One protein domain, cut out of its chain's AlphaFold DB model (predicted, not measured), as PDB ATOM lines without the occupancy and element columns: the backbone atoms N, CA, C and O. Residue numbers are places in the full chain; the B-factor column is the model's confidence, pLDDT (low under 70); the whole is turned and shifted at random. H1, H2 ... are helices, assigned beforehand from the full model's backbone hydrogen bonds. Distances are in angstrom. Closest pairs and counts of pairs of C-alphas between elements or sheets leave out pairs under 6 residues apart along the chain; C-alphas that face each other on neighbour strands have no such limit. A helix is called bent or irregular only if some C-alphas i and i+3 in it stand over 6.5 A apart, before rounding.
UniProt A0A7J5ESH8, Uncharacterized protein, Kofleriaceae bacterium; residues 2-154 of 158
ATOM      1  N   LEU A   2     -28.056 -42.484  -9.189       49.50
ATOM      2  CA  LEU A   2     -28.667 -42.809 -10.493       49.50
ATOM      3  C   LEU A   2     -27.662 -43.372 -11.518       49.50
ATOM      4  O   LEU A   2     -27.963 -44.365 -12.170       49.50
ATOM      5  N   ARG A   3     -26.448 -42.795 -11.604       54.12
ATOM      6  CA  ARG A   3     -25.358 -43.284 -12.478       54.12
ATOM      7  C   ARG A   3     -25.019 -44.761 -12.221       54.12
ATOM      8  O   ARG A   3     -24.904 -45.540 -13.158       54.12
ATOM      9  N   THR A   4     -24.944 -45.168 -10.951       53.59
ATOM     10  CA  THR A   4     -24.694 -46.562 -10.546       53.59
ATOM     11  C   THR A   4     -25.860 -47.492 -10.869       53.59
ATOM     12  O   THR A   4     -25.625 -48.620 -11.279       53.59
ATOM     13  N   LEU A   5     -27.109 -47.028 -10.743       55.09
ATOM     14  CA  LEU A   5     -28.300 -47.824 -11.065       55.09
ATOM     15  C   LEU A   5     -28.465 -48.042 -12.574       55.09
ATOM     16  O   LEU A   5     -28.742 -49.161 -12.995       55.09
ATOM     17  N   ALA A   6     -28.243 -47.003 -13.383       58.28
ATOM     18  CA  ALA A   6     -28.298 -47.098 -14.840       58.28
ATOM     19  C   ALA A   6     -27.177 -47.996 -15.392       58.28
ATOM     20  O   ALA A   6     -27.436 -48.852 -16.238       58.28
ATOM     21  N   ALA A   7     -25.956 -47.863 -14.861       56.88
ATOM     22  CA  ALA A   7     -24.837 -48.727 -15.224       56.88
ATOM     23  C   ALA A   7     -25.077 -50.191 -14.809       56.88
ATOM     24  O   ALA A   7     -24.840 -51.089 -15.613       56.88
ATOM     25  N   LEU A   8     -25.613 -50.451 -13.605       57.09
ATOM     26  CA  LEU A   8     -25.935 -51.817 -13.164       57.09
ATOM     27  C   LEU A   8     -26.990 -52.484 -14.054       57.09
ATOM     28  O   LEU A   8     -26.811 -53.639 -14.434       57.09
ATOM     29  N   LEU A   9     -28.067 -51.772 -14.404       57.31
ATOM     30  CA  LEU A   9     -29.136 -52.314 -15.251       57.31
ATOM     31  C   LEU A   9     -28.622 -52.703 -16.643       57.31
ATOM     32  O   LEU A   9     -28.990 -53.752 -17.167       57.31
ATOM     33  N   LEU A  10     -27.735 -51.890 -17.223       56.78
ATOM     34  CA  LEU A  10     -27.168 -52.135 -18.550       56.78
ATOM     35  C   LEU A  10     -26.115 -53.260 -18.541       56.78
ATOM     36  O   LEU A  10     -26.054 -54.042 -19.490       56.78
ATOM     37  N   VAL A  11     -25.349 -53.411 -17.454       59.41
ATOM     38  CA  VAL A  11     -24.423 -54.545 -17.258       59.41
ATOM     39  C   VAL A  11     -25.183 -55.864 -17.057       59.41
ATOM     40  O   VAL A  11     -24.793 -56.887 -17.618       59.41
ATOM     41  N   LEU A  12     -26.304 -55.844 -16.325       56.25
ATOM     42  CA  LEU A  12     -27.191 -57.003 -16.150       56.25
ATOM     43  C   LEU A  12     -27.807 -57.477 -17.479       56.25
ATOM     44  O   LEU A  12     -27.939 -58.680 -17.694       56.25
ATOM     45  N   LEU A  13     -28.119 -56.553 -18.395       55.56
ATOM     46  CA  LEU A  13     -28.595 -56.871 -19.750       55.56
ATOM     47  C   LEU A  13     -27.492 -57.483 -20.636       55.56
ATOM     48  O   LEU A  13     -27.765 -58.398 -21.410       55.56
ATOM     49  N   ALA A  14     -26.239 -57.036 -20.499       54.06
ATOM     50  CA  ALA A  14     -25.107 -57.555 -21.276       54.06
ATOM     51  C   ALA A  14     -24.700 -58.990 -20.891       54.06
ATOM     52  O   ALA A  14     -24.191 -59.732 -21.731       54.06
ATOM     53  N   ALA A  15     -24.946 -59.402 -19.645       53.78
ATOM     54  CA  ALA A  15     -24.629 -60.748 -19.167       53.78
ATOM     55  C   ALA A  15     -25.596 -61.839 -19.679       53.78
ATOM     56  O   ALA A  15     -25.299 -63.023 -19.530       53.78
ATOM     57  N   CYS A  16     -26.734 -61.471 -20.285       57.59
ATOM     58  CA  CYS A  16     -27.776 -62.421 -20.699       57.59
ATOM     59  C   CYS A  16     -27.685 -62.867 -22.173       57.59
ATOM     60  O   CYS A  16     -28.226 -63.912 -22.525       57.59
ATOM     61  N   GLU A  17     -26.974 -62.137 -23.042       50.16
ATOM     62  CA  GLU A  17     -26.897 -62.438 -24.482       50.16
ATOM     63  C   GLU A  17     -25.446 -62.485 -24.984       50.16
ATOM     64  O   GLU A  17     -24.937 -61.566 -25.629       50.16
ATOM     65  N   GLY A  18     -24.758 -63.581 -24.667       56.09
ATOM     66  CA  GLY A  18     -23.341 -63.785 -24.956       56.09
ATOM     67  C   GLY A  18     -22.963 -63.696 -26.440       56.09
ATOM     68  O   GLY A  18     -23.256 -64.597 -27.214       56.09
ATOM     69  N   THR A  19     -22.243 -62.632 -26.807       58.69
ATOM     70  CA  THR A  19     -21.123 -62.596 -27.775       58.69
ATOM     71  C   THR A  19     -20.280 -61.345 -27.475       58.69
ATOM     72  O   THR A  19     -20.822 -60.312 -27.078       58.69
ATOM     73  N   ALA A  20     -18.954 -61.412 -27.642       67.56
ATOM     74  CA  ALA A  20     -18.047 -60.298 -27.324       67.56
ATOM     75  C   ALA A  20     -18.371 -59.007 -28.108       67.56
ATOM     76  O   ALA A  20     -18.216 -57.905 -27.582       67.56
ATOM     77  N   ASP A  21     -18.893 -59.138 -29.331       72.69
ATOM     78  CA  ASP A  21     -19.297 -58.002 -30.165       72.69
ATOM     79  C   ASP A  21     -20.558 -57.299 -29.644       72.69
ATOM     80  O   ASP A  21     -20.581 -56.068 -29.576       72.69
ATOM     81  N   LYS A  22     -21.567 -58.052 -29.176       70.50
ATOM     82  CA  LYS A  22     -22.750 -57.473 -28.514       70.50
ATOM     83  C   LYS A  22     -22.374 -56.761 -27.214       70.50
ATOM     84  O   LYS A  22     -22.857 -55.660 -26.960       70.50
ATOM     85  N   ALA A  23     -21.471 -57.341 -26.420       72.12
ATOM     86  CA  ALA A  23     -20.971 -56.704 -25.201       72.12
ATOM     87  C   ALA A  23     -20.238 -55.383 -25.505       72.12
ATOM     88  O   ALA A  23     -20.456 -54.381 -24.824       72.12
ATOM     89  N   LYS A  24     -19.431 -55.345 -26.574       75.06
ATOM     90  CA  LYS A  24     -18.746 -54.127 -27.035       75.06
ATOM     91  C   LYS A  24     -19.723 -53.061 -27.538       75.06
ATOM     92  O   LYS A  24     -19.508 -51.875 -27.296       75.06
ATOM     93  N   GLU A  25     -20.787 -53.456 -28.232       82.75
ATOM     94  CA  GLU A  25     -21.825 -52.528 -28.693       82.75
ATOM     95  C   GLU A  25     -22.630 -51.942 -27.523       82.75
ATOM     96  O   GLU A  25     -22.874 -50.735 -27.487       82.75
ATOM     97  N   ILE A  26     -22.999 -52.771 -26.542       77.38
ATOM     98  CA  ILE A  26     -23.678 -52.316 -25.323       77.38
ATOM     99  C   ILE A  26     -22.766 -51.377 -24.527       77.38
ATOM    100  O   ILE A  26     -23.218 -50.301 -24.143       77.38
ATOM    101  N   GLY A  27     -21.483 -51.718 -24.363       77.50
ATOM    102  CA  GLY A  27     -20.488 -50.846 -23.729       77.50
ATOM    103  C   GLY A  27     -20.438 -49.462 -24.379       77.50
ATOM    104  O   GLY A  27     -20.656 -48.460 -23.709       77.50
ATOM    105  N   LYS A  28     -20.329 -49.401 -25.714       82.62
ATOM    106  CA  LYS A  28     -20.379 -48.126 -26.453       82.62
ATOM    107  C   LYS A  28     -21.671 -47.337 -26.229       82.62
ATOM    108  O   LYS A  28     -21.642 -46.110 -26.217       82.62
ATOM    109  N   LYS A  29     -22.824 -48.005 -26.105       84.06
ATOM    110  CA  LYS A  29     -24.103 -47.328 -25.820       84.06
ATOM    111  C   LYS A  29     -24.123 -46.736 -24.411       84.06
ATOM    112  O   LYS A  29     -24.653 -45.639 -24.250       84.06
ATOM    113  N   ILE A  30     -23.542 -47.432 -23.431       81.88
ATOM    114  CA  ILE A  30     -23.384 -46.939 -22.054       81.88
ATOM    115  C   ILE A  30     -22.459 -45.720 -22.040       81.88
ATOM    116  O   ILE A  30     -22.859 -44.684 -21.517       81.88
ATOM    117  N   ASP A  31     -21.289 -45.812 -22.675       83.44
ATOM    118  CA  ASP A  31     -20.314 -44.715 -22.739       83.44
ATOM    119  C   ASP A  31     -20.933 -43.474 -23.399       83.44
ATOM    120  O   ASP A  31     -20.933 -42.387 -22.829       83.44
ATOM    121  N   ASN A  32     -21.607 -43.648 -24.541       85.50
ATOM    122  CA  ASN A  32     -22.309 -42.554 -25.217       85.50
ATOM    123  C   ASN A  32     -23.420 -41.921 -24.360       85.50
ATOM    124  O   ASN A  32     -23.740 -40.744 -24.534       85.50
ATOM    125  N   ALA A  33     -24.079 -42.696 -23.495       86.88
ATOM    126  CA  ALA A  33     -25.099 -42.174 -22.590       86.88
ATOM    127  C   ALA A  33     -24.467 -41.411 -21.417       86.88
ATOM    128  O   ALA A  33     -24.978 -40.354 -21.051       86.88
ATOM    129  N   ALA A  34     -23.356 -41.911 -20.871       85.12
ATOM    130  CA  ALA A  34     -22.582 -41.230 -19.838       85.12
ATOM    131  C   ALA A  34     -22.039 -39.885 -20.346       85.12
ATOM    132  O   ALA A  34     -22.300 -38.859 -19.724       85.12
ATOM    133  N   ASP A  35     -21.434 -39.860 -21.535       89.69
ATOM    134  CA  ASP A  35     -20.929 -38.638 -22.170       89.69
ATOM    135  C   ASP A  35     -22.027 -37.579 -22.352       89.69
ATOM    136  O   ASP A  35     -21.827 -36.392 -22.096       89.69
ATOM    137  N   LYS A  36     -23.224 -38.004 -22.778       90.25
ATOM    138  CA  LYS A  36     -24.379 -37.106 -22.921       90.25
ATOM    139  C   LYS A  36     -24.848 -36.546 -21.582       90.25
ATOM    140  O   LYS A  36     -25.245 -35.384 -21.536       90.25
ATOM    141  N   LEU A  37     -24.833 -37.359 -20.526       90.88
ATOM    142  CA  LEU A  37     -25.197 -36.912 -19.182       90.88
ATOM    143  C   LEU A  37     -24.192 -35.885 -18.660       90.88
ATOM    144  O   LEU A  37     -24.617 -34.838 -18.187       90.88
ATOM    145  N   ASP A  38     -22.894 -36.143 -18.809       91.81
ATOM    146  CA  ASP A  38     -21.840 -35.223 -18.375       91.81
ATOM    147  C   ASP A  38     -21.926 -33.886 -19.112       91.81
ATOM    148  O   ASP A  38     -21.887 -32.822 -18.490       91.81
ATOM    149  N   ARG A  39     -22.133 -33.927 -20.433       94.38
ATOM    150  CA  ARG A  39     -22.344 -32.718 -21.228       94.38
ATOM    151  C   ARG A  39     -23.592 -31.959 -20.781       94.38
ATOM    152  O   ARG A  39     -23.527 -30.752 -20.582       94.38
ATOM    153  N   SER A  40     -24.714 -32.654 -20.595       95.06
ATOM    154  CA  SER A  40     -25.971 -32.030 -20.164       95.06
ATOM    155  C   SER A  40     -25.866 -31.399 -18.776       95.06
ATOM    156  O   SER A  40     -26.474 -30.357 -18.531       95.06
ATOM    157  N   GLU A  41     -25.132 -32.027 -17.859       95.50
ATOM    158  CA  GLU A  41     -24.874 -31.501 -16.519       95.50
ATOM    159  C   GLU A  41     -24.026 -30.222 -16.605       95.50
ATOM    160  O   GLU A  41     -24.424 -29.188 -16.064       95.50
ATOM    161  N   ALA A  42     -22.929 -30.248 -17.370       96.69
ATOM    162  CA  ALA A  42     -22.080 -29.078 -17.596       96.69
ATOM    163  C   ALA A  42     -22.835 -27.913 -18.260       96.69
ATOM    164  O   ALA A  42     -22.722 -26.771 -17.812       96.69
ATOM    165  N   ASP A  43     -23.647 -28.195 -19.285       97.62
ATOM    166  CA  ASP A  43     -24.485 -27.201 -19.970       97.62
ATOM    167  C   ASP A  43     -25.504 -26.565 -19.009       97.62
ATOM    168  O   ASP A  43     -25.738 -25.355 -19.053       97.62
ATOM    169  N   THR A  44     -26.079 -27.363 -18.103       97.75
ATOM    170  CA  THR A  44     -27.038 -26.881 -17.098       97.75
ATOM    171  C   THR A  44     -26.375 -25.911 -16.125       97.75
ATOM    172  O   THR A  44     -26.883 -24.805 -15.930       97.75
ATOM    173  N   TYR A  45     -25.226 -26.278 -15.553       97.94
ATOM    174  CA  TYR A  45     -24.513 -25.405 -14.618       97.94
ATOM    175  C   TYR A  45     -23.984 -24.137 -15.289       97.94
ATOM    176  O   TYR A  45     -24.056 -23.055 -14.706       97.94
ATOM    177  N   LEU A  46     -23.523 -24.228 -16.538       98.38
ATOM    178  CA  LEU A  46     -23.143 -23.062 -17.329       98.38
ATOM    179  C   LEU A  46     -24.324 -22.107 -17.553       98.38
ATOM    180  O   LEU A  46     -24.186 -20.897 -17.361       98.38
ATOM    181  N   ALA A  47     -25.488 -22.634 -17.943       98.12
ATOM    182  CA  ALA A  47     -26.688 -21.830 -18.159       98.12
ATOM    183  C   ALA A  47     -27.153 -21.147 -16.865       98.12
ATOM    184  O   ALA A  47     -27.433 -19.949 -16.874       98.12
ATOM    185  N   GLN A  48     -27.166 -21.881 -15.748       97.50
ATOM    186  CA  GLN A  48     -27.471 -21.331 -14.424       97.50
ATOM    187  C   GLN A  48     -26.497 -20.217 -14.034       97.50
ATOM    188  O   GLN A  48     -26.928 -19.164 -13.568       97.50
ATOM    189  N   ALA A  49     -25.194 -20.417 -14.254       98.06
ATOM    190  CA  ALA A  49     -24.190 -19.422 -13.909       98.06
ATOM    191  C   ALA A  49     -24.357 -18.128 -14.713       98.06
ATOM    192  O   ALA A  49     -24.320 -17.036 -14.149       98.06
ATOM    193  N   LYS A  50     -24.599 -18.249 -16.024       97.88
ATOM    194  CA  LYS A  50     -24.861 -17.102 -16.901       97.88
ATOM    195  C   LYS A  50     -26.135 -16.355 -16.503       97.88
ATOM    196  O   LYS A  50     -26.109 -15.131 -16.418       97.88
ATOM    197  N   ASP A  51     -27.229 -17.069 -16.237       98.00
ATOM    198  CA  ASP A  51     -28.500 -16.460 -15.826       98.00
ATOM    199  C   ASP A  51     -28.388 -15.736 -14.474       98.00
ATOM    200  O   ASP A  51     -28.847 -14.599 -14.344       98.00
ATOM    201  N   ALA A  52     -27.717 -16.344 -13.491       97.50
ATOM    202  CA  ALA A  52     -27.480 -15.724 -12.191       97.50
ATOM    203  C   ALA A  52     -26.646 -14.440 -12.320       97.50
ATOM    204  O   ALA A  52     -27.052 -13.398 -11.807       97.50
ATOM    205  N   VAL A  53     -25.541 -14.474 -13.076       97.06
ATOM    206  CA  VAL A  53     -24.697 -13.290 -13.308       97.06
ATOM    207  C   VAL A  53     -25.475 -12.168 -14.000       97.06
ATOM    208  O   VAL A  53     -25.366 -11.012 -13.595       97.06
ATOM    209  N   LEU A  54     -26.309 -12.482 -14.999       95.88
ATOM    210  CA  LEU A  54     -27.165 -11.481 -15.653       95.88
ATOM    211  C   LEU A  54     -28.155 -10.826 -14.679       95.88
ATOM    212  O   LEU A  54     -28.497  -9.657 -14.837       95.88
ATOM    213  N   LYS A  55     -28.595 -11.567 -13.659       96.81
ATOM    214  CA  LYS A  55     -29.458 -11.077 -12.575       96.81
ATOM    215  C   LYS A  55     -28.676 -10.472 -11.411       96.81
ATOM    216  O   LYS A  55     -29.287 -10.123 -10.402       96.81
ATOM    217  N   ASN A  56     -27.357 -10.332 -11.546       95.12
ATOM    218  CA  ASN A  56     -26.456  -9.850 -10.507       95.12
ATOM    219  C   ASN A  56     -26.522 -10.696  -9.215       95.12
ATOM    220  O   ASN A  56     -26.515 -10.172  -8.102       95.12
ATOM    221  N   GLN A  57     -26.654 -12.013  -9.378       96.56
ATOM    222  CA  GLN A  57     -26.762 -13.008  -8.312       96.56
ATOM    223  C   GLN A  57     -25.571 -13.960  -8.340       96.56
ATOM    224  O   GLN A  57     -25.010 -14.245  -9.397       96.56
ATOM    225  N   GLU A  58     -25.215 -14.494  -7.172       94.00
ATOM    226  CA  GLU A  58     -24.104 -15.430  -7.056       94.00
ATOM    227  C   GLU A  58     -24.445 -16.836  -7.556       94.00
ATOM    228  O   GLU A  58     -25.309 -17.496  -6.972       94.00
ATOM    229  N   PRO A  59     -23.718 -17.364  -8.557       96.69
ATOM    230  CA  PRO A  59     -23.885 -18.737  -9.014       96.69
ATOM    231  C   PRO A  59     -23.102 -19.733  -8.145       96.69
ATOM    232  O   PRO A  59     -22.363 -20.575  -8.658       96.69
ATOM    233  N   SER A  60     -23.242 -19.648  -6.818       94.94
ATOM    234  CA  SER A  60     -22.443 -20.428  -5.857       94.94
ATOM    235  C   SER A  60     -22.519 -21.936  -6.094       94.94
ATOM    236  O   SER A  60     -21.508 -22.623  -5.977       94.94
ATOM    237  N   GLU A  61     -23.694 -22.457  -6.457       95.50
ATOM    238  CA  GLU A  61     -23.871 -23.882  -6.745       95.50
ATOM    239  C   GLU A  61     -23.078 -24.306  -7.990       95.50
ATOM    240  O   GLU A  61     -22.289 -25.249  -7.924       95.50
ATOM    241  N   ALA A  62     -23.205 -23.560  -9.091       96.00
ATOM    242  CA  ALA A  62     -22.499 -23.851 -10.336       96.00
ATOM    243  C   ALA A  62     -20.976 -23.711 -10.188       96.00
ATOM    244  O   ALA A  62     -20.219 -24.568 -10.646       96.00
ATOM    245  N   CYS A  63     -20.508 -22.674  -9.488       96.44
ATOM    246  CA  CYS A  63     -19.079 -22.486  -9.249       96.44
ATOM    247  C   CYS A  63     -18.496 -23.495  -8.253       96.44
ATOM    248  O   CYS A  63     -17.338 -23.883  -8.391       96.44
ATOM    249  N   SER A  64     -19.289 -23.976  -7.292       96.88
ATOM    250  CA  SER A  64     -18.895 -25.089  -6.423       96.88
ATOM    251  C   SER A  64     -18.794 -26.396  -7.214       96.88
ATOM    252  O   SER A  64     -17.787 -27.107  -7.114       96.88
ATOM    253  N   TRP A  65     -19.779 -26.674  -8.079       96.56
ATOM    254  CA  TRP A  65     -19.788 -27.863  -8.930       96.56
ATOM    255  C   TRP A  65     -18.540 -27.959  -9.812       96.56
ATOM    256  O   TRP A  65     -17.982 -29.044  -9.941       96.56
ATOM    257  N   LEU A  66     -18.018 -26.842 -10.326       95.31
ATOM    258  CA  LEU A  66     -16.784 -26.817 -11.123       95.31
ATOM    259  C   LEU A  66     -15.569 -27.452 -10.410       95.31
ATOM    260  O   LEU A  66     -14.664 -27.974 -11.061       95.31
ATOM    261  N   THR A  67     -15.537 -27.415  -9.076       92.75
ATOM    262  CA  THR A  67     -14.460 -28.006  -8.260       92.75
ATOM    263  C   THR A  67     -14.736 -29.448  -7.833       92.75
ATOM    264  O   THR A  67     -13.864 -30.096  -7.257       92.75
ATOM    265  N   SER A  68     -15.925 -29.971  -8.126       94.31
ATOM    266  CA  SER A  68     -16.334 -31.326  -7.762       94.31
ATOM    267  C   SER A  68     -15.607 -32.401  -8.572       94.31
ATOM    268  O   SER A  68     -15.116 -32.170  -9.680       94.31
ATOM    269  N   SER A  69     -15.603 -33.629  -8.051       90.06
ATOM    270  CA  SER A  69     -15.091 -34.787  -8.784       90.06
ATOM    271  C   SER A  69     -15.914 -35.113 -10.033       90.06
ATOM    272  O   SER A  69     -15.359 -35.692 -10.963       90.06
ATOM    273  N   SER A  70     -17.199 -34.743 -10.097       90.31
ATOM    274  CA  SER A  70     -18.006 -34.928 -11.310       90.31
ATOM    275  C   SER A  70     -17.552 -34.008 -12.433       90.31
ATOM    276  O   SER A  70     -17.403 -34.481 -13.550       90.31
ATOM    277  N   ALA A  71     -17.253 -32.738 -12.145       91.25
ATOM    278  CA  ALA A  71     -16.710 -31.829 -13.152       91.25
ATOM    279  C   ALA A  71     -15.283 -32.223 -13.573       91.25
ATOM    280  O   ALA A  71     -14.957 -32.197 -14.754       91.25
ATOM    281  N   GLN A  72     -14.433 -32.632 -12.624       92.06
ATOM    282  CA  GLN A  72     -13.040 -33.000 -12.915       92.06
ATOM    283  C   GLN A  72     -12.895 -34.287 -13.740       92.06
ATOM    284  O   GLN A  72     -11.914 -34.428 -14.463       92.06
ATOM    285  N   ASN A  73     -13.845 -35.220 -13.619       91.75
ATOM    286  CA  ASN A  73     -13.828 -36.504 -14.328       91.75
ATOM    287  C   ASN A  73     -14.876 -36.583 -15.449       91.75
ATOM    288  O   ASN A  73     -15.161 -37.680 -15.928       91.75
ATOM    289  N   ALA A  74     -15.478 -35.454 -15.831       91.19
ATOM    290  CA  ALA A  74     -16.466 -35.415 -16.898       91.19
ATOM    291  C   ALA A  74     -15.850 -35.848 -18.236       91.19
ATOM    292  O   ALA A  74     -14.669 -35.611 -18.509       91.19
ATOM    293  N   ALA A  75     -16.667 -36.452 -19.096       90.19
ATOM    294  CA  ALA A  75     -16.262 -36.792 -20.452       90.19
ATOM    295  C   ALA A  75     -15.724 -35.574 -21.230       90.19
ATOM    296  O   ALA A  75     -16.216 -34.453 -21.094       90.19
ATOM    297  N   ALA A  76     -14.777 -35.805 -22.148       93.06
ATOM    298  CA  ALA A  76     -14.170 -34.747 -22.967       93.06
ATOM    299  C   ALA A  76     -15.197 -33.929 -23.778       93.06
ATOM    300  O   ALA A  76     -14.964 -32.764 -24.094       93.06
ATOM    301  N   SER A  77     -16.356 -34.518 -24.091       91.62
ATOM    302  CA  SER A  77     -17.457 -33.842 -24.785       91.62
ATOM    303  C   SER A  77     -18.124 -32.725 -23.963       91.62
ATOM    304  O   SER A  77     -18.775 -31.861 -24.552       91.62
ATOM    305  N   ALA A  78     -17.942 -32.713 -22.637       94.75
ATOM    306  CA  ALA A  78     -18.426 -31.683 -21.717       94.75
ATOM    307  C   ALA A  78     -17.406 -30.549 -21.483       94.75
ATOM    308  O   ALA A  78     -17.758 -29.510 -20.921       94.75
ATOM    309  N   GLN A  79     -16.151 -30.726 -21.919       95.19
ATOM    310  CA  GLN A  79     -15.037 -29.842 -21.560       95.19
ATOM    311  C   GLN A  79     -15.267 -28.387 -21.985       95.19
ATOM    312  O   GLN A  79     -14.976 -27.479 -21.215       95.19
ATOM    313  N   ALA A  80     -15.850 -28.155 -23.165       96.62
ATOM    314  CA  ALA A  80     -16.123 -26.802 -23.649       96.62
ATOM    315  C   ALA A  80     -17.024 -26.007 -22.683       96.62
ATOM    316  O   ALA A  80     -16.747 -24.846 -22.383       96.62
ATOM    317  N   SER A  81     -18.066 -26.645 -22.149       97.50
ATOM    318  CA  SER A  81     -19.002 -26.016 -21.213       97.50
ATOM    319  C   SER A  81     -18.377 -25.824 -19.830       97.50
ATOM    320  O   SER A  81     -18.624 -24.812 -19.176       97.50
ATOM    321  N   ILE A  82     -17.516 -26.754 -19.402       97.62
ATOM    322  CA  ILE A  82     -16.732 -26.650 -18.162       97.62
ATOM    323  C   ILE A  82     -15.730 -25.491 -18.239       97.62
ATOM    324  O   ILE A  82     -15.595 -24.732 -17.279       97.62
ATOM    325  N   ASP A  83     -15.045 -25.330 -19.370       97.56
ATOM    326  CA  ASP A  83     -14.092 -24.242 -19.589       97.56
ATOM    327  C   ASP A  83     -14.801 -22.887 -19.608       97.56
ATOM    328  O   ASP A  83     -14.341 -21.933 -18.977       97.56
ATOM    329  N   GLU A  84     -15.962 -22.799 -20.257       98.06
ATOM    330  CA  GLU A  84     -16.750 -21.570 -20.241       98.06
ATOM    331  C   GLU A  84     -17.289 -21.261 -18.835       98.06
ATOM    332  O   GLU A  84     -17.191 -20.123 -18.370       98.06
ATOM    333  N   LEU A  85     -17.779 -22.271 -18.106       98.12
ATOM    334  CA  LEU A  85     -18.210 -22.117 -16.714       98.12
ATOM    335  C   LEU A  85     -17.051 -21.648 -15.829       98.12
ATOM    336  O   LEU A  85     -17.235 -20.784 -14.972       98.12
ATOM    337  N   ARG A  86     -15.837 -22.155 -16.066       97.44
ATOM    338  CA  ARG A  86     -14.630 -21.692 -15.379       97.44
ATOM    339  C   ARG A  86     -14.387 -20.213 -15.612       97.44
ATOM    340  O   ARG A  86     -14.184 -19.504 -14.636       97.44
ATOM    341  N   VAL A  87     -14.473 -19.729 -16.851       96.62
ATOM    342  CA  VAL A  87     -14.345 -18.290 -17.147       96.62
ATOM    343  C   VAL A  87     -15.425 -17.475 -16.428       96.62
ATOM    344  O   VAL A  87     -15.130 -16.414 -15.870       96.62
ATOM    345  N   VAL A  88     -16.671 -17.959 -16.388       97.75
ATOM    346  CA  VAL A  88     -17.737 -17.291 -15.626       97.75
ATOM    347  C   VAL A  88     -17.347 -17.183 -14.149       97.75
ATOM    348  O   VAL A  88     -17.344 -16.085 -13.596       97.75
ATOM    349  N   CYS A  89     -16.936 -18.287 -13.530       96.88
ATOM    350  CA  CYS A  89     -16.653 -18.352 -12.099       96.88
ATOM    351  C   CYS A  89     -15.353 -17.660 -11.665       96.88
ATOM    352  O   CYS A  89     -15.308 -17.108 -10.570       96.88
ATOM    353  N   THR A  90     -14.295 -17.683 -12.481       95.44
ATOM    354  CA  THR A  90     -12.985 -17.126 -12.097       95.44
ATOM    355  C   THR A  90     -12.779 -15.690 -12.547       95.44
ATOM    356  O   THR A  90     -11.940 -15.006 -11.974       95.44
ATOM    357  N   LYS A  91     -13.525 -15.221 -13.552       95.88
ATOM    358  CA  LYS A  91     -13.401 -13.857 -14.081       95.88
ATOM    359  C   LYS A  91     -14.688 -13.063 -13.930       95.88
ATOM    360  O   LYS A  91     -14.687 -11.980 -13.354       95.88
ATOM    361  N   THR A  92     -15.791 -13.588 -14.458       97.00
ATOM    362  CA  THR A  92     -17.035 -12.811 -14.580       97.00
ATOM    363  C   THR A  92     -17.670 -12.539 -13.216       97.00
ATOM    364  O   THR A  92     -18.068 -11.410 -12.945       97.00
ATOM    365  N   VAL A  93     -17.705 -13.538 -12.333       96.81
ATOM    366  CA  VAL A  93     -18.224 -13.402 -10.964       96.81
ATOM    367  C   VAL A  93     -17.385 -12.421 -10.125       96.81
ATOM    368  O   VAL A  93     -17.974 -11.495  -9.568       96.81
ATOM    369  N   PRO A  94     -16.037 -12.511 -10.082       96.44
ATOM    370  CA  PRO A  94     -15.213 -11.487  -9.433       96.44
ATOM    371  C   PRO A  94     -15.454 -10.065  -9.948       96.44
ATOM    372  O   PRO A  94     -15.613  -9.139  -9.152       96.44
ATOM    373  N   LEU A  95     -15.558  -9.877 -11.270       96.88
ATOM    374  CA  LEU A  95     -15.866  -8.569 -11.862       96.88
ATOM    375  C   LEU A  95     -17.250  -8.053 -11.444       96.88
ATOM    376  O   LEU A  95     -17.390  -6.876 -11.121       96.88
ATOM    377  N   MET A  96     -18.260  -8.925 -11.415       96.94
ATOM    378  CA  MET A  96     -19.610  -8.592 -10.953       96.94
ATOM    379  C   MET A  96     -19.601  -8.135  -9.486       96.94
ATOM    380  O   MET A  96     -20.158  -7.089  -9.154       96.94
ATOM    381  N   ARG A  97     -18.924  -8.872  -8.599       96.00
ATOM    382  CA  ARG A  97     -18.797  -8.514  -7.175       96.00
ATOM    383  C   ARG A  97     -18.048  -7.201  -6.971       96.00
ATOM    384  O   ARG A  97     -18.508  -6.357  -6.199       96.00
ATOM    385  N   ALA A  98     -16.942  -6.999  -7.687       96.12
ATOM    386  CA  ALA A  98     -16.198  -5.744  -7.662       96.12
ATOM    387  C   ALA A  98     -17.067  -4.569  -8.141       96.12
ATOM    388  O   ALA A  98     -17.079  -3.514  -7.507       96.12
ATOM    389  N   ALA A  99     -17.860  -4.762  -9.201       96.56
ATOM    390  CA  ALA A  99     -18.808  -3.761  -9.679       96.56
ATOM    391  C   ALA A  99     -19.873  -3.423  -8.629       96.56
ATOM    392  O   ALA A  99     -20.167  -2.248  -8.413       96.56
ATOM    393  N   ASN A 100     -20.406  -4.423  -7.927       95.94
ATOM    394  CA  ASN A 100     -21.370  -4.208  -6.848       95.94
ATOM    395  C   ASN A 100     -20.775  -3.413  -5.685       95.94
ATOM    396  O   ASN A 100     -21.418  -2.483  -5.201       95.94
ATOM    397  N   ALA A 101     -19.542  -3.725  -5.279       95.62
ATOM    398  CA  ALA A 101     -18.843  -2.968  -4.247       95.62
ATOM    399  C   ALA A 101     -18.631  -1.503  -4.670       95.62
ATOM    400  O   ALA A 101     -18.976  -0.595  -3.914       95.62
ATOM    401  N   VAL A 102     -18.135  -1.261  -5.891       96.56
ATOM    402  CA  VAL A 102     -17.940   0.098  -6.435       96.56
ATOM    403  C   VAL A 102     -19.255   0.867  -6.483       96.56
ATOM    404  O   VAL A 102     -19.309   2.004  -6.023       96.56
ATOM    405  N   ASN A 103     -20.324   0.256  -6.994       95.88
ATOM    406  CA  ASN A 103     -21.628   0.910  -7.091       95.88
ATOM    407  C   ASN A 103     -22.195   1.256  -5.705       95.88
ATOM    408  O   ASN A 103     -22.768   2.332  -5.538       95.88
ATOM    409  N   ALA A 104     -22.007   0.386  -4.705       95.31
ATOM    410  CA  ALA A 104     -22.395   0.670  -3.326       95.31
ATOM    411  C   ALA A 104     -21.596   1.850  -2.742       95.31
ATOM    412  O   ALA A 104     -22.190   2.780  -2.200       95.31
ATOM    413  N   ALA A 105     -20.272   1.868  -2.923       95.00
ATOM    414  CA  ALA A 105     -19.421   2.967  -2.463       95.00
ATOM    415  C   ALA A 105     -19.745   4.295  -3.172       95.00
ATOM    416  O   ALA A 105     -19.770   5.354  -2.546       95.00
ATOM    417  N   GLU A 106     -20.043   4.261  -4.473       96.00
ATOM    418  CA  GLU A 106     -20.488   5.435  -5.226       96.00
ATOM    419  C   GLU A 106     -21.843   5.958  -4.745       96.00
ATOM    420  O   GLU A 106     -22.016   7.174  -4.635       96.00
ATOM    421  N   ALA A 107     -22.795   5.071  -4.450       96.19
ATOM    422  CA  ALA A 107     -24.080   5.456  -3.880       96.19
ATOM    423  C   ALA A 107     -23.891   6.112  -2.503       96.19
ATOM    424  O   ALA A 107     -24.339   7.242  -2.300       96.19
ATOM    425  N   ALA A 108     -23.121   5.481  -1.613       94.56
ATOM    426  CA  ALA A 108     -22.804   6.026  -0.297       94.56
ATOM    427  C   ALA A 108     -22.082   7.381  -0.384       94.56
ATOM    428  O   ALA A 108     -22.403   8.308   0.360       94.56
ATOM    429  N   ARG A 109     -21.166   7.560  -1.347       94.00
ATOM    430  CA  ARG A 109     -20.496   8.848  -1.582       94.00
ATOM    431  C   ARG A 109     -21.466   9.946  -2.012       94.00
ATOM    432  O   ARG A 109     -21.271  11.098  -1.633       94.00
ATOM    433  N   ARG A 110     -22.486   9.625  -2.815       94.62
ATOM    434  CA  ARG A 110     -23.517  10.601  -3.218       94.62
ATOM    435  C   ARG A 110     -24.366  11.036  -2.030       94.62
ATOM    436  O   ARG A 110     -24.709  12.211  -1.941       94.62
ATOM    437  N   GLU A 111     -24.678  10.112  -1.129       95.19
ATOM    438  CA  GLU A 111     -25.436  10.398   0.092       95.19
ATOM    439  C   GLU A 111     -24.595  11.148   1.134       95.19
ATOM    440  O   GLU A 111     -25.109  12.013   1.844       95.19
ATOM    441  N   GLN A 112     -23.289  10.870   1.193       92.06
ATOM    442  CA  GLN A 112     -22.359  11.448   2.163       92.06
ATOM    443  C   GLN A 112     -21.107  12.050   1.487       92.06
ATOM    444  O   GLN A 112     -19.989  11.561   1.685       92.06
ATOM    445  N   PRO A 113     -21.233  13.153   0.717       89.31
ATOM    446  CA  PRO A 113     -20.119  13.677  -0.080       89.31
ATOM    447  C   PRO A 113     -18.915  14.108   0.757       89.31
ATOM    448  O   PRO A 113     -17.776  13.923   0.339       89.31
ATOM    449  N   GLN A 114     -19.175  14.650   1.949       88.00
ATOM    450  CA  GLN A 114     -18.168  15.229   2.843       88.00
ATOM    451  C   GLN A 114     -17.626  14.234   3.882       88.00
ATOM    452  O   GLN A 114     -16.797  14.614   4.706       88.00
ATOM    453  N   ALA A 115     -18.101  12.981   3.893       86.06
ATOM    454  CA  ALA A 115     -17.604  11.992   4.844       86.06
ATOM    455  C   ALA A 115     -16.112  11.716   4.578       86.06
ATOM    456  O   ALA A 115     -15.744  11.436   3.434       86.06
ATOM    457  N   PRO A 116     -15.235  11.769   5.595       82.81
ATOM    458  CA  PRO A 116     -13.804  11.539   5.392       82.81
ATOM    459  C   PRO A 116     -13.517  10.111   4.902       82.81
ATOM    460  O   PRO A 116     -12.616   9.904   4.101       82.81
ATOM    461  N   THR A 117     -14.326   9.135   5.320       87.00
ATOM    462  CA  THR A 117     -14.301   7.752   4.831       87.00
ATOM    463  C   THR A 117     -15.722   7.192   4.762       87.00
ATOM    464  O   THR A 117     -16.618   7.717   5.426       87.00
ATOM    465  N   LEU A 118     -15.930   6.149   3.956       90.25
ATOM    466  CA  LEU A 118     -17.202   5.432   3.837       90.25
ATOM    467  C   LEU A 118     -17.047   4.019   4.399       90.25
ATOM    468  O   LEU A 118     -15.993   3.401   4.241       90.25
ATOM    469  N   THR A 119     -18.104   3.479   5.001       90.56
ATOM    470  CA  THR A 119     -18.120   2.095   5.501       90.56
ATOM    471  C   THR A 119     -17.827   1.099   4.378       90.56
ATOM    472  O   THR A 119     -17.108   0.122   4.570       90.56
ATOM    473  N   GLU A 120     -18.323   1.384   3.177       92.31
ATOM    474  CA  GLU A 120     -18.123   0.595   1.967       92.31
ATOM    475  C   GLU A 120     -16.641   0.501   1.596       92.31
ATOM    476  O   GLU A 120     -16.203  -0.542   1.123       92.31
ATOM    477  N   CYS A 121     -15.843   1.537   1.877       89.88
ATOM    478  CA  CYS A 121     -14.404   1.536   1.611       89.88
ATOM    479  C   CYS A 121     -13.628   0.536   2.482       89.88
ATOM    480  O   CYS A 121     -12.509   0.169   2.133       89.88
ATOM    481  N   ALA A 122     -14.218   0.071   3.588       87.12
ATOM    482  CA  ALA A 122     -13.679  -0.992   4.433       87.12
ATOM    483  C   ALA A 122     -14.255  -2.382   4.083       87.12
ATOM    484  O   ALA A 122     -14.111  -3.324   4.859       87.12
ATOM    485  N   SER A 123     -14.937  -2.522   2.941       83.81
ATOM    486  CA  SER A 123     -15.591  -3.771   2.551       83.81
ATOM    487  C   SER A 123     -14.596  -4.879   2.203       83.81
ATOM    488  O   SER A 123     -13.819  -4.775   1.249       83.81
ATOM    489  N   ASP A 124     -14.735  -6.010   2.896       86.25
ATOM    490  CA  ASP A 124     -14.069  -7.273   2.569       86.25
ATOM    491  C   ASP A 124     -14.317  -7.725   1.126       86.25
ATOM    492  O   ASP A 124     -13.480  -8.416   0.544       86.25
ATOM    493  N   ALA A 125     -15.479  -7.385   0.554       84.88
ATOM    494  CA  ALA A 125     -15.833  -7.799  -0.798       84.88
ATOM    495  C   ALA A 125     -14.872  -7.183  -1.823       84.88
ATOM    496  O   ALA A 125     -14.333  -7.902  -2.655       84.88
ATOM    497  N   TRP A 126     -14.583  -5.880  -1.723       92.19
ATOM    498  CA  TRP A 126     -13.613  -5.242  -2.614       92.19
ATOM    499  C   TRP A 126     -12.212  -5.824  -2.429       92.19
ATOM    500  O   TRP A 126     -11.579  -6.225  -3.404       92.19
ATOM    501  N   ALA A 127     -11.746  -5.920  -1.180       91.94
ATOM    502  CA  ALA A 127     -10.395  -6.385  -0.876       91.94
ATOM    503  C   ALA A 127     -10.131  -7.804  -1.414       91.94
ATOM    504  O   ALA A 127      -9.069  -8.065  -1.980       91.94
ATOM    505  N   LYS A 128     -11.106  -8.716  -1.291       91.56
ATOM    506  CA  LYS A 128     -10.993 -10.093  -1.801       91.56
ATOM    507  C   LYS A 128     -10.925 -10.137  -3.323       91.56
ATOM    508  O   LYS A 128     -10.038 -10.790  -3.871       91.56
ATOM    509  N   GLU A 129     -11.832  -9.440  -4.001       93.88
ATOM    510  CA  GLU A 129     -11.897  -9.490  -5.463       93.88
ATOM    511  C   GLU A 129     -10.730  -8.737  -6.111       93.88
ATOM    512  O   GLU A 129     -10.192  -9.204  -7.113       93.88
ATOM    513  N   LYS A 130     -10.250  -7.644  -5.500       94.06
ATOM    514  CA  LYS A 130      -9.042  -6.926  -5.931       94.06
ATOM    515  C   LYS A 130      -7.842  -7.863  -6.042       94.06
ATOM    516  O   LYS A 130      -7.192  -7.887  -7.079       94.06
ATOM    517  N   VAL A 131      -7.568  -8.667  -5.011       94.25
ATOM    518  CA  VAL A 131      -6.418  -9.592  -5.011       94.25
ATOM    519  C   VAL A 131      -6.496 -10.579  -6.178       94.25
ATOM    520  O   VAL A 131      -5.490 -10.833  -6.841       94.25
ATOM    521  N   VAL A 132      -7.682 -11.129  -6.448       93.75
ATOM    522  CA  VAL A 132      -7.893 -12.074  -7.556       93.75
ATOM    523  C   VAL A 132      -7.740 -11.371  -8.904       93.75
ATOM    524  O   VAL A 132      -6.977 -11.829  -9.753       93.75
ATOM    525  N   LEU A 133      -8.419 -10.240  -9.096       96.19
ATOM    526  CA  LEU A 133      -8.446  -9.513 -10.364       96.19
ATOM    527  C   LEU A 133      -7.089  -8.888 -10.713       96.19
ATOM    528  O   LEU A 133      -6.702  -8.904 -11.877       96.19
ATOM    529  N   GLU A 134      -6.322  -8.403  -9.735       95.81
ATOM    530  CA  GLU A 134      -4.963  -7.894  -9.971       95.81
ATOM    531  C   GLU A 134      -3.973  -9.002 -10.329       95.81
ATOM    532  O   GLU A 134      -3.099  -8.784 -11.167       95.81
ATOM    533  N   ARG A 135      -4.105 -10.184  -9.720       96.00
ATOM    534  CA  ARG A 135      -3.226 -11.322 -10.004       96.00
ATOM    535  C   ARG A 135      -3.527 -11.944 -11.364       96.00
ATOM    536  O   ARG A 135      -2.608 -12.176 -12.145       96.00
ATOM    537  N   ASP A 136      -4.800 -12.227 -11.626       95.62
ATOM    538  CA  ASP A 136      -5.205 -13.084 -12.745       95.62
ATOM    539  C   ASP A 136      -5.650 -12.283 -13.976       95.62
ATOM    540  O   ASP A 136      -5.543 -12.770 -15.102       95.62
ATOM    541  N   PHE A 137      -6.127 -11.045 -13.788       95.69
ATOM    542  CA  PHE A 137      -6.716 -10.221 -14.849       95.69
ATOM    543  C   PHE A 137      -6.268  -8.742 -14.811       95.69
ATOM    544  O   PHE A 137      -7.100  -7.845 -14.980       95.69
ATOM    545  N   PRO A 138      -4.961  -8.436 -14.654       94.69
ATOM    546  CA  PRO A 138      -4.487  -7.064 -14.437       94.69
ATOM    547  C   PRO A 138      -4.788  -6.106 -15.597       94.69
ATOM    548  O   PRO A 138      -4.839  -4.894 -15.401       94.69
ATOM    549  N   THR A 139      -4.971  -6.638 -16.808       95.75
ATOM    550  CA  THR A 139      -5.225  -5.866 -18.032       95.75
ATOM    551  C   THR A 139      -6.680  -5.922 -18.495       95.75
ATOM    552  O   THR A 139      -6.977  -5.467 -19.597       95.75
ATOM    553  N   GLU A 140      -7.587  -6.508 -17.710       97.00
ATOM    554  CA  GLU A 140      -9.007  -6.559 -18.055       97.00
ATOM    555  C   GLU A 140      -9.606  -5.139 -18.047       97.00
ATOM    556  O   GLU A 140      -9.582  -4.484 -17.001       97.00
ATOM    557  N   PRO A 141     -10.162  -4.639 -19.169       97.69
ATOM    558  CA  PRO A 141     -10.647  -3.262 -19.249       97.69
ATOM    559  C   PRO A 141     -11.688  -2.908 -18.188       97.69
ATOM    560  O   PRO A 141     -11.616  -1.827 -17.601       97.69
ATOM    561  N   LEU A 142     -12.618  -3.824 -17.895       96.69
ATOM    562  CA  LEU A 142     -13.618  -3.590 -16.857       96.69
ATOM    563  C   LEU A 142     -12.976  -3.495 -15.466       96.69
ATOM    564  O   LEU A 142     -13.357  -2.639 -14.675       96.69
ATOM    565  N   TRP A 143     -11.970  -4.321 -15.175       97.50
ATOM    566  CA  TRP A 143     -11.238  -4.232 -13.912       97.50
ATOM    567  C   TRP A 143     -10.517  -2.886 -13.771       97.50
ATOM    568  O   TRP A 143     -10.609  -2.242 -12.727       97.50
ATOM    569  N   ILE A 144      -9.846  -2.426 -14.830       97.88
ATOM    570  CA  ILE A 144      -9.140  -1.138 -14.831       97.88
ATOM    571  C   ILE A 144     -10.108   0.018 -14.530       97.88
ATOM    572  O   ILE A 144      -9.785   0.879 -13.707       97.88
ATOM    573  N   ASP A 145     -11.293   0.021 -15.152       98.06
ATOM    574  CA  ASP A 145     -12.338   1.020 -14.887       98.06
ATOM    575  C   ASP A 145     -12.823   0.967 -13.432       98.06
ATOM    576  O   ASP A 145     -12.806   1.984 -12.731       98.06
ATOM    577  N   LEU A 146     -13.180  -0.223 -12.941       97.44
ATOM    578  CA  LEU A 146     -13.654  -0.416 -11.569       97.44
ATOM    579  C   LEU A 146     -12.615   0.031 -10.539       97.44
ATOM    580  O   LEU A 146     -12.958   0.737  -9.592       97.44
ATOM    581  N   ARG A 147     -11.335  -0.301 -10.744       96.25
ATOM    582  CA  ARG A 147     -10.233   0.133  -9.872       96.25
ATOM    583  C   ARG A 147     -10.075   1.648  -9.863       96.25
ATOM    584  O   ARG A 147      -9.888   2.239  -8.800       96.25
ATOM    585  N   ALA A 148     -10.171   2.290 -11.025       96.50
ATOM    586  CA  ALA A 148     -10.091   3.743 -11.124       96.50
ATOM    587  C   ALA A 148     -11.287   4.435 -10.451       96.50
ATOM    588  O   ALA A 148     -11.116   5.476  -9.816       96.50
ATOM    589  N   ARG A 149     -12.493   3.868 -10.569       96.50
ATOM    590  CA  ARG A 149     -13.700   4.367  -9.894       96.50
ATOM    591  C   ARG A 149     -13.606   4.196  -8.383       96.50
ATOM    592  O   ARG A 149     -13.830   5.166  -7.664       96.50
ATOM    593  N   TRP A 150     -13.173   3.026  -7.913       95.44
ATOM    594  CA  TRP A 150     -12.944   2.770  -6.492       95.44
ATOM    595  C   TRP A 150     -11.968   3.773  -5.878       95.44
ATOM    596  O   TRP A 150     -12.302   4.418  -4.891       95.44
ATOM    597  N   ALA A 151     -10.808   3.996  -6.505       93.94
ATOM    598  CA  ALA A 151      -9.801   4.937  -6.006       93.94
ATOM    599  C   ALA A 151     -10.317   6.386  -5.881       93.94
ATOM    600  O   ALA A 151      -9.798   7.157  -5.079       93.94
ATOM    601  N   LYS A 152     -11.346   6.776  -6.647       92.62
ATOM    602  CA  LYS A 152     -11.978   8.100  -6.523       92.62
ATOM    603  C   LYS A 152     -12.905   8.199  -5.312       92.62
ATOM    604  O   LYS A 152     -12.968   9.256  -4.692       92.62
ATOM    605  N   VAL A 153     -13.653   7.140  -5.002       92.62
ATOM    606  CA  VAL A 153     -14.627   7.144  -3.892       92.62
ATOM    607  C   VAL A 153     -14.022   6.699  -2.559       92.62
ATOM    608  O   VAL A 153     -14.498   7.127  -1.504       92.62
ATOM    609  N   CYS A 154     -12.949   5.912  -2.634       91.31
ATOM    610  CA  CYS A 154     -12.228   5.274  -1.540       91.31
ATOM    611  C   CYS A 154     -10.698   5.425  -1.720       91.31
ATOM    612  O   CYS A 154     -10.009   4.431  -1.951       91.31
TER     613      CYS A 154
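Overview. This is residues 2 to 154 of the 158 residues of an uncharacterized protein of Kofleriaceae bacterium (UniProt A0A7J5ESH8). Look for a long rod made by two long helices, H2 and H5, which run the same way and lie side by side over only part of their lengths, so that each reaches on to its own end of the rod. At one end H1 folds back along the first part of H2; at the other, H7 and H8 pack on the later half of H5, and the short H3 sits beside the overlap. The printed part has 153 residues, with eight named helices, H1 to H8 in chain order, and no named strand; the class is all helix. The whole is extended, with a radius of gyration of the C-alphas of 23.3 A and spans of 84 by 26 by 20 A.

Arrangement. Start with H1, residues 2 to 14, and H2, residues 20 to 54: they form a helical hairpin at a shallow tilt of 16 degrees, touching H2 at residues 22 to 30 alone, with the closest C-alphas, Ala 14 and Ala 23, 5.8 A apart. H3, residues 60 to 65, makes a second helical hairpin with H2, closest at the C-alphas of Tyr 45 and Ala 62, 5.0 A. H4, residues 69 to 72, is close to H2 but not clearly touching, with the C-alphas of Ala 42 and Ala 71 7.5 A apart. Next comes the hub, H5, residues 76 to 111, which touches H2 the same way at a shallow tilt of 10 degrees, closest at the C-alphas of Arg 39 and Ala 78, 4.1 A. H3 touches H5 at the C-alphas of Cys 63 and Cys 89, 5.6 A. H6, residues 119 to 122, touches H5, closest at the C-alphas of Ala 105 and Glu 120, 5.2 A. H7, residues 124 to 136, touches H5 at a steep tilt of 47 degrees, opposite ways, closest at the C-alphas of Pro 94 and Glu 129, 5.5 A. H8, residues 141 to 153, touches H5 the same way at a shallow tilt of 22 degrees, closest at the C-alphas of Val 102 and Trp 150, 5.7 A. H1 and H5 are apart. Every O i to N i+4 pair is within hydrogen-bond range in H1, H2, H3 and H8, against 28 of 32 in H5 and 8 of 9 in H7; H4 and H6 are too short for such a pair.

Along the chain. Find C-alpha 2 at (-28.667, -42.809, -10.493), where H1 begins; it measures 18.6 A. H2 measures 51.0 A from C-alpha 20. H5 starts at C-alpha 76, (-14.170, -34.747, -22.967), and measures 51.9 A; it is irregular, with C-alphas 77 and 80 7.3 A apart. H7 measures 18.6 A, and H8 19.0 A to C-alpha 153 at (-14.627, 7.144, -3.892).

Size, cuts and confidence. The farthest C-alphas, Gly 18 and Gln 114, are 83.9 A apart. The printed part has no cut and no long link. Residues 16 to 21 stand free. Residues 2 to 20 have pLDDT under 70; the mean of the printed part is 88.4.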